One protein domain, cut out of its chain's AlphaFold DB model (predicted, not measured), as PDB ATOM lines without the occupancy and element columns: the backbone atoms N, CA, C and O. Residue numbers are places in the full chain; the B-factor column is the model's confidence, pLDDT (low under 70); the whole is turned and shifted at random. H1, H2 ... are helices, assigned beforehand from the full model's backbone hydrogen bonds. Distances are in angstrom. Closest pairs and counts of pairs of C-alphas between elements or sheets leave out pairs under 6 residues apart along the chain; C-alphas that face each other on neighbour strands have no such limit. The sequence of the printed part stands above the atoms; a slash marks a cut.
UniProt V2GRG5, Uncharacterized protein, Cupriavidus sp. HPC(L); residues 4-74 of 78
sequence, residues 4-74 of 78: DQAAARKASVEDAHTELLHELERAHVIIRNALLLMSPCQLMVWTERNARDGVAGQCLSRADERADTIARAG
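AT A GLANCE: This is residues 4 to 74 of the 78 residues of an uncharacterized protein of Cupriavidus sp. HPC(L) (UniProt V2GRG5). One long helix, H1, makes the longest axis; its residues 4 to 16 stick out as a free arm, while H2 opens from its other end as a V and the short H3 packs on its residues 21 to 32. The printed part has 71 residues, with helices H1, H2 and H3 in that order and no named strand: the class is all helix. It is only just loose, close to extended, with a radius of gyration of the C-alphas of 16.2 A and spans of 56 by 22 by 16 A.

HOW THE PARTS SIT: H1, residues 4 to 37, touches H3, residues 63 to 72, with its residues 21 to 32 alone; the closest C-alphas, of His 28 and Arg 66, are 6.7 A apart. These two run opposite ways at a shallow tilt of 25 degrees. H2, residues 40 to 52, is close to H1 but not clearly touching: their closest C-alphas, of Leu 35 and Leu 43, are 7.2 A apart. H1 and H2 run opposite ways at a tilt of 37 degrees, only just steep. H2 and H3 are apart. In H1, H2 and H3 every O i to N i+4 pair is within hydrogen-bond range.

IN THESE COORDINATES: H1 runs 49.9 A from C-alpha 4 at (137.001, 209.125, 118.759), H2 18.5 A, and H3 14.4 A to C-alpha 72 at (136.850, 183.431, 132.341).

THE WHOLE: The C-alphas of Asp 4 and Cys 41, the two farthest apart, are 56.0 A apart. The printed part has no cut; the link H1 to H2 is tight and H2 to H3 short. No printed residue is under 70 in pLDDT.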
ATOM      1  N   ASP A   4     135.639 209.586 119.053       95.31
ATOM      2  CA  ASP A   4     137.001 209.125 118.759       95.31
ATOM      3  C   ASP A   4     137.841 208.938 120.028       95.31
ATOM      4  O   ASP A   4     138.549 207.943 120.174       95.31
ATOM      5  N   GLN A   5     137.726 209.853 120.998       94.31
ATOM      6  CA  GLN A   5     138.407 209.721 122.292       94.31
ATOM      7  C   GLN A   5     137.883 208.523 123.095       94.31
ATOM      8  O   GLN A   5     138.660 207.837 123.759       94.31
ATOM      9  N   ALA A   6     136.574 208.261 123.037       94.12
ATOM     10  CA  ALA A   6     135.977 207.095 123.682       94.12
ATOM     11  C   ALA A   6     136.439 205.786 123.017       94.12
ATOM     12  O   ALA A   6     136.781 204.835 123.722       94.12
ATOM     13  N   ALA A   7     136.511 205.755 121.683       95.62
ATOM     14  CA  ALA A   7     137.001 204.611 120.919       95.62
ATOM     15  C   ALA A   7     138.482 204.321 121.207       95.62
ATOM     16  O   ALA A   7     138.830 203.184 121.513       95.62
ATOM     17  N   ALA A   8     139.337 205.349 121.208       95.75
ATOM     18  CA  ALA A   8     140.756 205.207 121.534       95.75
ATOM     19  C   ALA A   8     140.974 204.686 122.965       95.75
ATOM     20  O   ALA A   8     141.812 203.816 123.197       95.75
ATOM     21  N   ARG A   9     140.183 205.173 123.932       96.12
ATOM     22  CA  ARG A   9     140.243 204.675 125.312       96.12
ATOM     23  C   ARG A   9     139.811 203.215 125.409       96.12
ATOM     24  O   ARG A   9     140.428 202.461 126.151       96.12
ATOM     25  N   LYS A  10     138.763 202.820 124.680       95.38
ATOM     26  CA  LYS A  10     138.298 201.430 124.643       95.38
ATOM     27  C   LYS A  10     139.374 200.504 124.067       95.38
ATOM     28  O   LYS A  10     139.703 199.525 124.724       95.38
ATOM     29  N   ALA A  11     139.959 200.862 122.924       95.44
ATOM     30  CA  ALA A  11     141.038 200.092 122.306       95.44
ATOM     31  C   ALA A  11     142.229 199.916 123.262       95.44
ATOM     32  O   ALA A  11     142.662 198.801 123.508       95.44
ATOM     33  N   SER A  12     142.669 200.994 123.922       97.19
ATOM     34  CA  SER A  12     143.759 200.919 124.905       97.19
ATOM     35  C   SER A  12     143.459 199.982 126.085       97.19
ATOM     36  O   SER A  12     144.373 199.343 126.603       97.19
ATOM     37  N   VAL A  13     142.200 199.894 126.526       96.69
ATOM     38  CA  VAL A  13     141.793 198.956 127.585       96.69
ATOM     39  C   VAL A  13     141.784 197.513 127.074       96.69
ATOM     40  O   VAL A  13     142.189 196.617 127.808       96.69
ATOM     41  N   GLU A  14     141.343 197.283 125.837       96.69
ATOM     42  CA  GLU A  14     141.345 195.959 125.199       96.69
ATOM     43  C   GLU A  14     142.775 195.445 124.963       96.69
ATOM     44  O   GLU A  14     143.070 194.280 125.251       96.69
ATOM     45  N   ASP A  15     143.683 196.325 124.539       96.94
ATOM     46  CA  ASP A  15     145.105 196.015 124.383       96.94
ATOM     47  C   ASP A  15     145.732 195.641 125.735       96.94
ATOM     48  O   ASP A  15     146.313 194.563 125.879       96.94
ATOM     49  N   ALA A  16     145.521 196.464 126.770       97.12
ATOM     50  CA  ALA A  16     146.022 196.187 128.117       97.12
ATOM     51  C   ALA A  16     145.448 194.882 128.699       97.12
ATOM     52  O   ALA A  16     146.162 194.118 129.349       97.12
ATOM     53  N   HIS A  17     144.166 194.597 128.453       97.00
ATOM     54  CA  HIS A  17     143.551 193.332 128.850       97.00
ATOM     55  C   HIS A  17     144.246 192.137 128.185       97.00
ATOM     56  O   HIS A  17     144.540 191.143 128.847       97.00
ATOM     57  N   THR A  18     144.539 192.247 126.891       96.94
ATOM     58  CA  THR A  18     145.195 191.190 126.112       96.94
ATOM     59  C   THR A  18     146.614 190.924 126.612       96.94
ATOM     60  O   THR A  18     147.001 189.771 126.798       96.94
ATOM     61  N   GLU A  19     147.382 191.977 126.890       97.75
ATOM     62  CA  GLU A  19     148.729 191.860 127.456       97.75
ATOM     63  C   GLU A  19     148.722 191.173 128.828       97.75
ATOM     64  O   GLU A  19     149.496 190.240 129.059       97.75
ATOM     65  N   LEU A  20     147.811 191.578 129.719       98.00
ATOM     66  CA  LEU A  20     147.681 190.984 131.051       98.00
ATOM     67  C   LEU A  20     147.234 189.518 130.996       98.00
ATOM     68  O   LEU A  20     147.714 188.707 131.791       98.00
ATOM     69  N   LEU A  21     146.346 189.163 130.064       97.62
ATOM     70  CA  LEU A  21     145.910 187.782 129.875       97.62
ATOM     71  C   LEU A  21     147.075 186.888 129.440       97.62
ATOM     72  O   LEU A  21     147.309 185.849 130.060       97.62
ATOM     73  N   HIS A  22     147.855 187.319 128.445       97.31
ATOM     74  CA  HIS A  22     149.035 186.575 128.005       97.31
ATOM     75  C   HIS A  22     150.078 186.421 129.116       97.31
ATOM     76  O   HIS A  22     150.700 185.363 129.244       97.31
ATOM     77  N   GLU A  23     150.283 187.455 129.932       97.94
ATOM     78  CA  GLU A  23     151.205 187.362 131.062       97.94
ATOM     79  C   GLU A  23     150.704 186.370 132.121       97.94
ATOM     80  O   GLU A  23     151.482 185.565 132.636       97.94
ATOM     81  N   LEU A  24     149.397 186.340 132.396       96.88
ATOM     82  CA  LEU A  24     148.809 185.377 133.327       96.88
ATOM     83  C   LEU A  24     148.933 183.927 132.824       96.88
ATOM     84  O   LEU A  24     149.249 183.029 133.612       96.88
ATOM     85  N   GLU A  25     148.738 183.690 131.524       97.25
ATOM     86  CA  GLU A  25     148.959 182.386 130.882       97.25
ATOM     87  C   GLU A  25     150.422 181.938 131.000       97.25
ATOM     88  O   GLU A  25     150.711 180.799 131.379       97.25
ATOM     89  N   ARG A  26     151.368 182.848 130.744       97.31
ATOM     90  CA  ARG A  26     152.804 182.581 130.914       97.31
ATOM     91  C   ARG A  26     153.153 182.269 132.363       97.31
ATOM     92  O   ARG A  26     153.848 181.285 132.619       97.31
ATOM     93  N   ALA A  27     152.637 183.049 133.309       95.44
ATOM     94  CA  ALA A  27     152.832 182.814 134.733       95.44
ATOM     95  C   ALA A  27     152.288 181.442 135.160       95.44
ATOM     96  O   ALA A  27     152.938 180.743 135.942       95.44
ATOM     97  N   HIS A  28     151.140 181.013 134.619       95.75
ATOM     98  CA  HIS A  28     150.607 179.673 134.861       95.75
ATOM     99  C   HIS A  28     151.621 178.587 134.470       95.75
ATOM    100  O   HIS A  28     151.941 177.729 135.297       95.75
ATOM    101  N   VAL A  29     152.173 178.663 133.256       96.00
ATOM    102  CA  VAL A  29     153.156 177.689 132.751       96.00
ATOM    103  C   VAL A  29     154.455 177.726 133.560       96.00
ATOM    104  O   VAL A  29     154.955 176.677 133.965       96.00
ATOM    105  N   ILE A  30     154.994 178.916 133.848       95.75
ATOM    106  CA  ILE A  30     156.242 179.076 134.612       95.75
ATOM    107  C   ILE A  30     156.107 178.458 136.006       95.75
ATOM    108  O   ILE A  30     156.966 177.680 136.425       95.75
ATOM    109  N   ILE A  31     155.017 178.757 136.716       94.00
ATOM    110  CA  ILE A  31     154.789 178.232 138.068       94.00
ATOM    111  C   ILE A  31     154.583 176.716 138.021       94.00
ATOM    112  O   ILE A  31     155.129 176.001 138.860       94.00
ATOM    113  N   ARG A  32     153.847 176.202 137.029       92.56
ATOM    114  CA  ARG A  32     153.668 174.757 136.848       92.56
ATOM    115  C   ARG A  32     155.001 174.048 136.594       92.56
ATOM    116  O   ARG A  32     155.268 173.030 137.227       92.56
ATOM    117  N   ASN A  33     155.863 174.612 135.752       94.69
ATOM    118  CA  ASN A  33     157.207 174.083 135.515       94.69
ATOM    119  C   ASN A  33     158.056 174.096 136.793       94.69
ATOM    120  O   ASN A  33     158.742 173.119 137.079       94.69
ATOM    121  N   ALA A  34     157.974 175.158 137.598       94.19
ATOM    122  CA  ALA A  34     158.688 175.231 138.870       94.19
ATOM    123  C   ALA A  34     158.259 174.115 139.842       94.19
ATOM    124  O   ALA A  34     159.115 173.503 140.479       94.19
ATOM    125  N   LEU A  35     156.962 173.794 139.920       91.88
ATOM    126  CA  LEU A  35     156.459 172.690 140.755       91.88
ATOM    127  C   LEU A  35     157.027 171.330 140.353       91.88
ATOM    128  O   LEU A  35     157.303 170.516 141.226       91.88
ATOM    129  N   LEU A  36     157.211 171.093 139.053       92.62
ATOM    130  CA  LEU A  36     157.754 169.831 138.542       92.62
ATOM    131  C   LEU A  36     159.252 169.660 138.832       92.62
ATOM    132  O   LEU A  36     159.755 168.541 138.797       92.62
ATOM    133  N   LEU A  37     159.962 170.757 139.108       96.31
ATOM    134  CA  LEU A  37     161.404 170.764 139.364       96.31
ATOM    135  C   LEU A  37     161.756 170.768 140.858       96.31
ATOM    136  O   LEU A  37     162.877 170.422 141.227       96.31
ATOM    137  N   MET A  38     160.832 171.195 141.720       95.75
ATOM    138  CA  MET A  38     161.090 171.349 143.149       95.75
ATOM    139  C   MET A  38     161.129 170.005 143.881       95.75
ATOM    140  O   MET A  38     160.280 169.136 143.703       95.75
ATOM    141  N   SER A  39     162.091 169.870 144.793       97.19
ATOM    142  CA  SER A  39     162.078 168.798 145.790       97.19
ATOM    143  C   SER A  39     160.930 168.989 146.798       97.19
ATOM    144  O   SER A  39     160.470 170.121 146.996       97.19
ATOM    145  N   PRO A  40     160.507 167.933 147.519       94.81
ATOM    146  CA  PRO A  40     159.453 168.044 148.530       94.81
ATOM    147  C   PRO A  40     159.717 169.130 149.585       94.81
ATOM    148  O   PRO A  40     158.820 169.900 149.920       94.81
ATOM    149  N   CYS A  41     160.962 169.263 150.059       97.06
ATOM    150  CA  CYS A  41     161.330 170.300 151.026       97.06
ATOM    151  C   CYS A  41     161.194 171.717 150.443       97.06
ATOM    152  O   CYS A  41     160.727 172.624 151.127       97.06
ATOM    153  N   GLN A  42     161.568 171.918 149.174       96.38
ATOM    154  CA  GLN A  42     161.397 173.211 148.501       96.38
ATOM    155  C   GLN A  42     159.916 173.551 148.315       96.38
ATOM    156  O   GLN A  42     159.522 174.691 148.553       96.38
ATOM    157  N   LEU A  43     159.089 172.558 147.974       93.19
ATOM    158  CA  LEU A  43     157.643 172.723 147.846       93.19
ATOM    159  C   LEU A  43     156.984 173.127 149.176       93.19
ATOM    160  O   LEU A  43     156.108 173.993 149.190       93.19
ATOM    161  N   MET A  44     157.429 172.557 150.301       93.38
ATOM    162  CA  MET A  44     156.958 172.960 151.631       93.38
ATOM    163  C   MET A  44     157.293 174.424 151.934       93.38
ATOM    164  O   MET A  44     156.411 175.186 152.320       93.38
ATOM    165  N   VAL A  45     158.543 174.842 151.702       95.44
ATOM    166  CA  VAL A  45     158.969 176.236 151.930       95.44
ATOM    167  C   VAL A  45     158.212 177.206 151.023       95.44
ATOM    168  O   VAL A  45     157.816 178.282 151.469       95.44
ATOM    169  N   TRP A  46     157.993 176.836 149.762       93.19
ATOM    170  CA  TRP A  46     157.195 177.617 148.818       93.19
ATOM    171  C   TRP A  46     155.760 177.810 149.319       93.19
ATOM    172  O   TRP A  46     155.249 178.927 149.334       93.19
ATOM    173  N   THR A  47     155.126 176.729 149.778       91.50
ATOM    174  CA  THR A  47     153.753 176.754 150.301       91.50
ATOM    175  C   THR A  47     153.639 177.641 151.535       91.50
ATOM    176  O   THR A  47     152.740 178.476 151.604       91.50
ATOM    177  N   GLU A  48     154.574 177.510 152.477       93.62
ATOM    178  CA  GLU A  48     154.610 178.334 153.687       93.62
ATOM    179  C   GLU A  48     154.751 179.822 153.347       93.62
ATOM    180  O   GLU A  48     154.032 180.662 153.885       93.62
ATOM    181  N   ARG A  49     155.633 180.166 152.400       94.25
ATOM    182  CA  ARG A  49     155.792 181.554 151.944       94.25
ATOM    183  C   ARG A  49     154.518 182.088 151.300       94.25
ATOM    184  O   ARG A  49     154.095 183.184 151.644       94.25
ATOM    185  N   ASN A  50     153.864 181.298 150.450       92.50
ATOM    186  CA  ASN A  50     152.588 181.698 149.856       92.50
ATOM    187  C   ASN A  50     151.512 181.952 150.917       92.50
ATOM    188  O   ASN A  50     150.762 182.919 150.807       92.50
ATOM    189  N   ALA A  51     151.436 181.104 151.945       91.94
ATOM    190  CA  ALA A  51     150.506 181.292 153.053       91.94
ATOM    191  C   ALA A  51     150.819 182.561 153.848       91.94
ATOM    192  O   ALA A  51     149.925 183.373 154.088       91.94
ATOM    193  N   ARG A  52     152.095 182.773 154.185       94.81
ATOM    194  CA  ARG A  52     152.567 183.966 154.893       94.81
ATOM    195  C   ARG A  52     152.280 185.259 154.129       94.81
ATOM    196  O   ARG A  52     151.905 186.251 154.749       94.81
ATOM    197  N   ASP A  53     152.423 185.234 152.810       95.00
ATOM    198  CA  ASP A  53     152.219 186.399 151.946       95.00
ATOM    199  C   ASP A  53     150.744 186.573 151.520       95.00
ATOM    200  O   ASP A  53     150.427 187.433 150.700       95.00
ATOM    201  N   GLY A  54     149.818 185.773 152.069       91.62
ATOM    202  CA  GLY A  54     148.378 185.893 151.805       91.62
ATOM    203  C   GLY A  54     147.953 185.445 150.403       91.62
ATOM    204  O   GLY A  54     146.857 185.771 149.953       91.62
ATOM    205  N   VAL A  55     148.804 184.689 149.708       90.25
ATOM    206  CA  VAL A  55     148.555 184.144 148.366       90.25
ATOM    207  C   VAL A  55     148.334 182.630 148.389       90.25
ATOM    208  O   VAL A  55     148.480 181.970 147.362       90.25
ATOM    209  N   ALA A  56     147.981 182.066 149.547       87.81
ATOM    210  CA  ALA A  56     147.522 180.684 149.642       87.81
ATOM    211  C   ALA A  56     146.236 180.472 148.832       87.81
ATOM    212  O   ALA A  56     145.393 181.361 148.707       87.81
ATOM    213  N   GLY A  57     146.107 179.272 148.278       84.31
ATOM    214  CA  GLY A  57     144.933 178.831 147.542       84.31
ATOM    215  C   GLY A  57     144.413 177.498 148.028       84.31
ATOM    216  O   GLY A  57     144.912 176.933 149.000       84.31
ATOM    217  N   GLN A  58     143.455 176.974 147.277       82.25
ATOM    218  CA  GLN A  58     142.970 175.611 147.418       82.25
ATOM    219  C   GLN A  58     144.085 174.592 147.132       82.25
ATOM    220  O   GLN A  58     144.189 173.577 147.816       82.25
ATOM    221  N   CYS A  59     144.961 174.912 146.176       81.56
ATOM    222  CA  CYS A  59     146.155 174.139 145.840       81.56
ATOM    223  C   CYS A  59     147.437 174.920 146.180       81.56
ATOM    224  O   CYS A  59     147.460 176.151 146.109       81.56
ATOM    225  N   LEU A  60     148.540 174.208 146.471       79.12
ATOM    226  CA  LEU A  60     149.839 174.770 146.918       79.12
ATOM    227  C   LEU A  60     150.367 175.916 146.034       79.12
ATOM    228  O   LEU A  60     151.092 176.804 146.487       79.12
ATOM    229  N   SER A  61     150.013 175.880 144.751       79.88
ATOM    230  CA  SER A  61     150.468 176.816 143.733       79.88
ATOM    231  C   SER A  61     149.372 177.696 143.154       79.88
ATOM    232  O   SER A  61     149.677 178.447 142.228       79.88
ATOM    233  N   ARG A  62     148.122 177.606 143.624       89.06
ATOM    234  CA  ARG A  62     146.959 178.278 143.016       89.06
ATOM    235  C   ARG A  62     146.746 177.983 141.522       89.06
ATOM    236  O   ARG A  62     146.401 178.875 140.743       89.06
ATOM    237  N   ALA A  63     147.098 176.775 141.082       90.75
ATOM    238  CA  ALA A  63     147.039 176.415 139.666       90.75
ATOM    239  C   ALA A  63     145.605 176.454 139.123       90.75
ATOM    240  O   ALA A  63     145.393 177.044 138.063       90.75
ATOM    241  N   ASP A  64     144.652 175.904 139.873       90.94
ATOM    242  CA  ASP A  64     143.251 175.799 139.461       90.94
ATOM    243  C   ASP A  64     142.583 177.178 139.433       90.94
ATOM    244  O   ASP A  64     141.973 177.559 138.441       90.94
ATOM    245  N   GLU A  65     142.824 178.017 140.443       94.00
ATOM    246  CA  GLU A  65     142.265 179.370 140.484       94.00
ATOM    247  C   GLU A  65     142.806 180.253 139.352       94.00
ATOM    248  O   GLU A  65     142.077 181.088 138.800       94.00
ATOM    249  N   ARG A  66     144.087 180.087 138.988       94.44
ATOM    250  CA  ARG A  66     144.646 180.757 137.804       94.44
ATOM    251  C   ARG A  66     144.028 180.212 136.522       94.44
ATOM    252  O   ARG A  66     143.692 181.019 135.662       94.44
ATOM    253  N   ALA A  67     143.872 178.895 136.399       94.56
ATOM    254  CA  ALA A  67     143.262 178.266 135.231       94.56
ATOM    255  C   ALA A  67     141.828 178.770 135.001       94.56
ATOM    256  O   ALA A  67     141.502 179.222 133.904       94.56
ATOM    257  N   ASP A  68     141.018 178.816 136.058       95.25
ATOM    258  CA  ASP A  68     139.656 179.347 136.014       95.25
ATOM    259  C   ASP A  68     139.626 180.832 135.639       95.25
ATOM    260  O   ASP A  68     138.749 181.286 134.904       95.25
ATOM    261  N   THR A  69     140.579 181.617 136.149       95.75
ATOM    262  CA  THR A  69     140.668 183.051 135.841       95.75
ATOM    263  C   THR A  69     141.041 183.291 134.381       95.75
ATOM    264  O   THR A  69     140.407 184.121 133.733       95.75
ATOM    265  N   ILE A  70     142.004 182.532 133.849       97.25
ATOM    266  CA  ILE A  70     142.380 182.554 132.429       97.25
ATOM    267  C   ILE A  70     141.169 182.193 131.563       97.25
ATOM    268  O   ILE A  70     140.840 182.931 130.637       97.25
ATOM    269  N   ALA A  71     140.457 181.115 131.901       96.75
ATOM    270  CA  ALA A  71     139.290 180.669 131.147       96.75
ATOM    271  C   ALA A  71     138.168 181.722 131.127       96.75
ATOM    272  O   ALA A  71     137.625 182.026 130.066       96.75
ATOM    273  N   ARG A  72     137.850 182.346 132.274       96.38
ATOM    274  CA  ARG A  72     136.850 183.431 132.341       96.38
ATOM    275  C   ARG A  72     137.244 184.665 131.528       96.38
ATOM    276  O   ARG A  72     136.359 185.375 131.060       96.38
ATOM    277  N   ALA A  73     138.541 184.920 131.374       95.50
ATOM    278  CA  ALA A  73     139.070 186.018 130.570       95.50
ATOM    279  C   ALA A  73     139.178 185.680 129.066       95.50
ATOM    280  O   ALA A  73     139.575 186.536 128.281       95.50
ATOM    281  N   GLY A  74     138.811 184.458 128.654       95.62
ATOM    282  CA  GLY A  74     138.872 184.005 127.260       95.62
ATOM    283  C   GLY A  74     140.237 183.464 126.824       95.62
ATOM    284  O   GLY A  74     140.455 183.276 125.629       95.62
TER     285      GLY A  74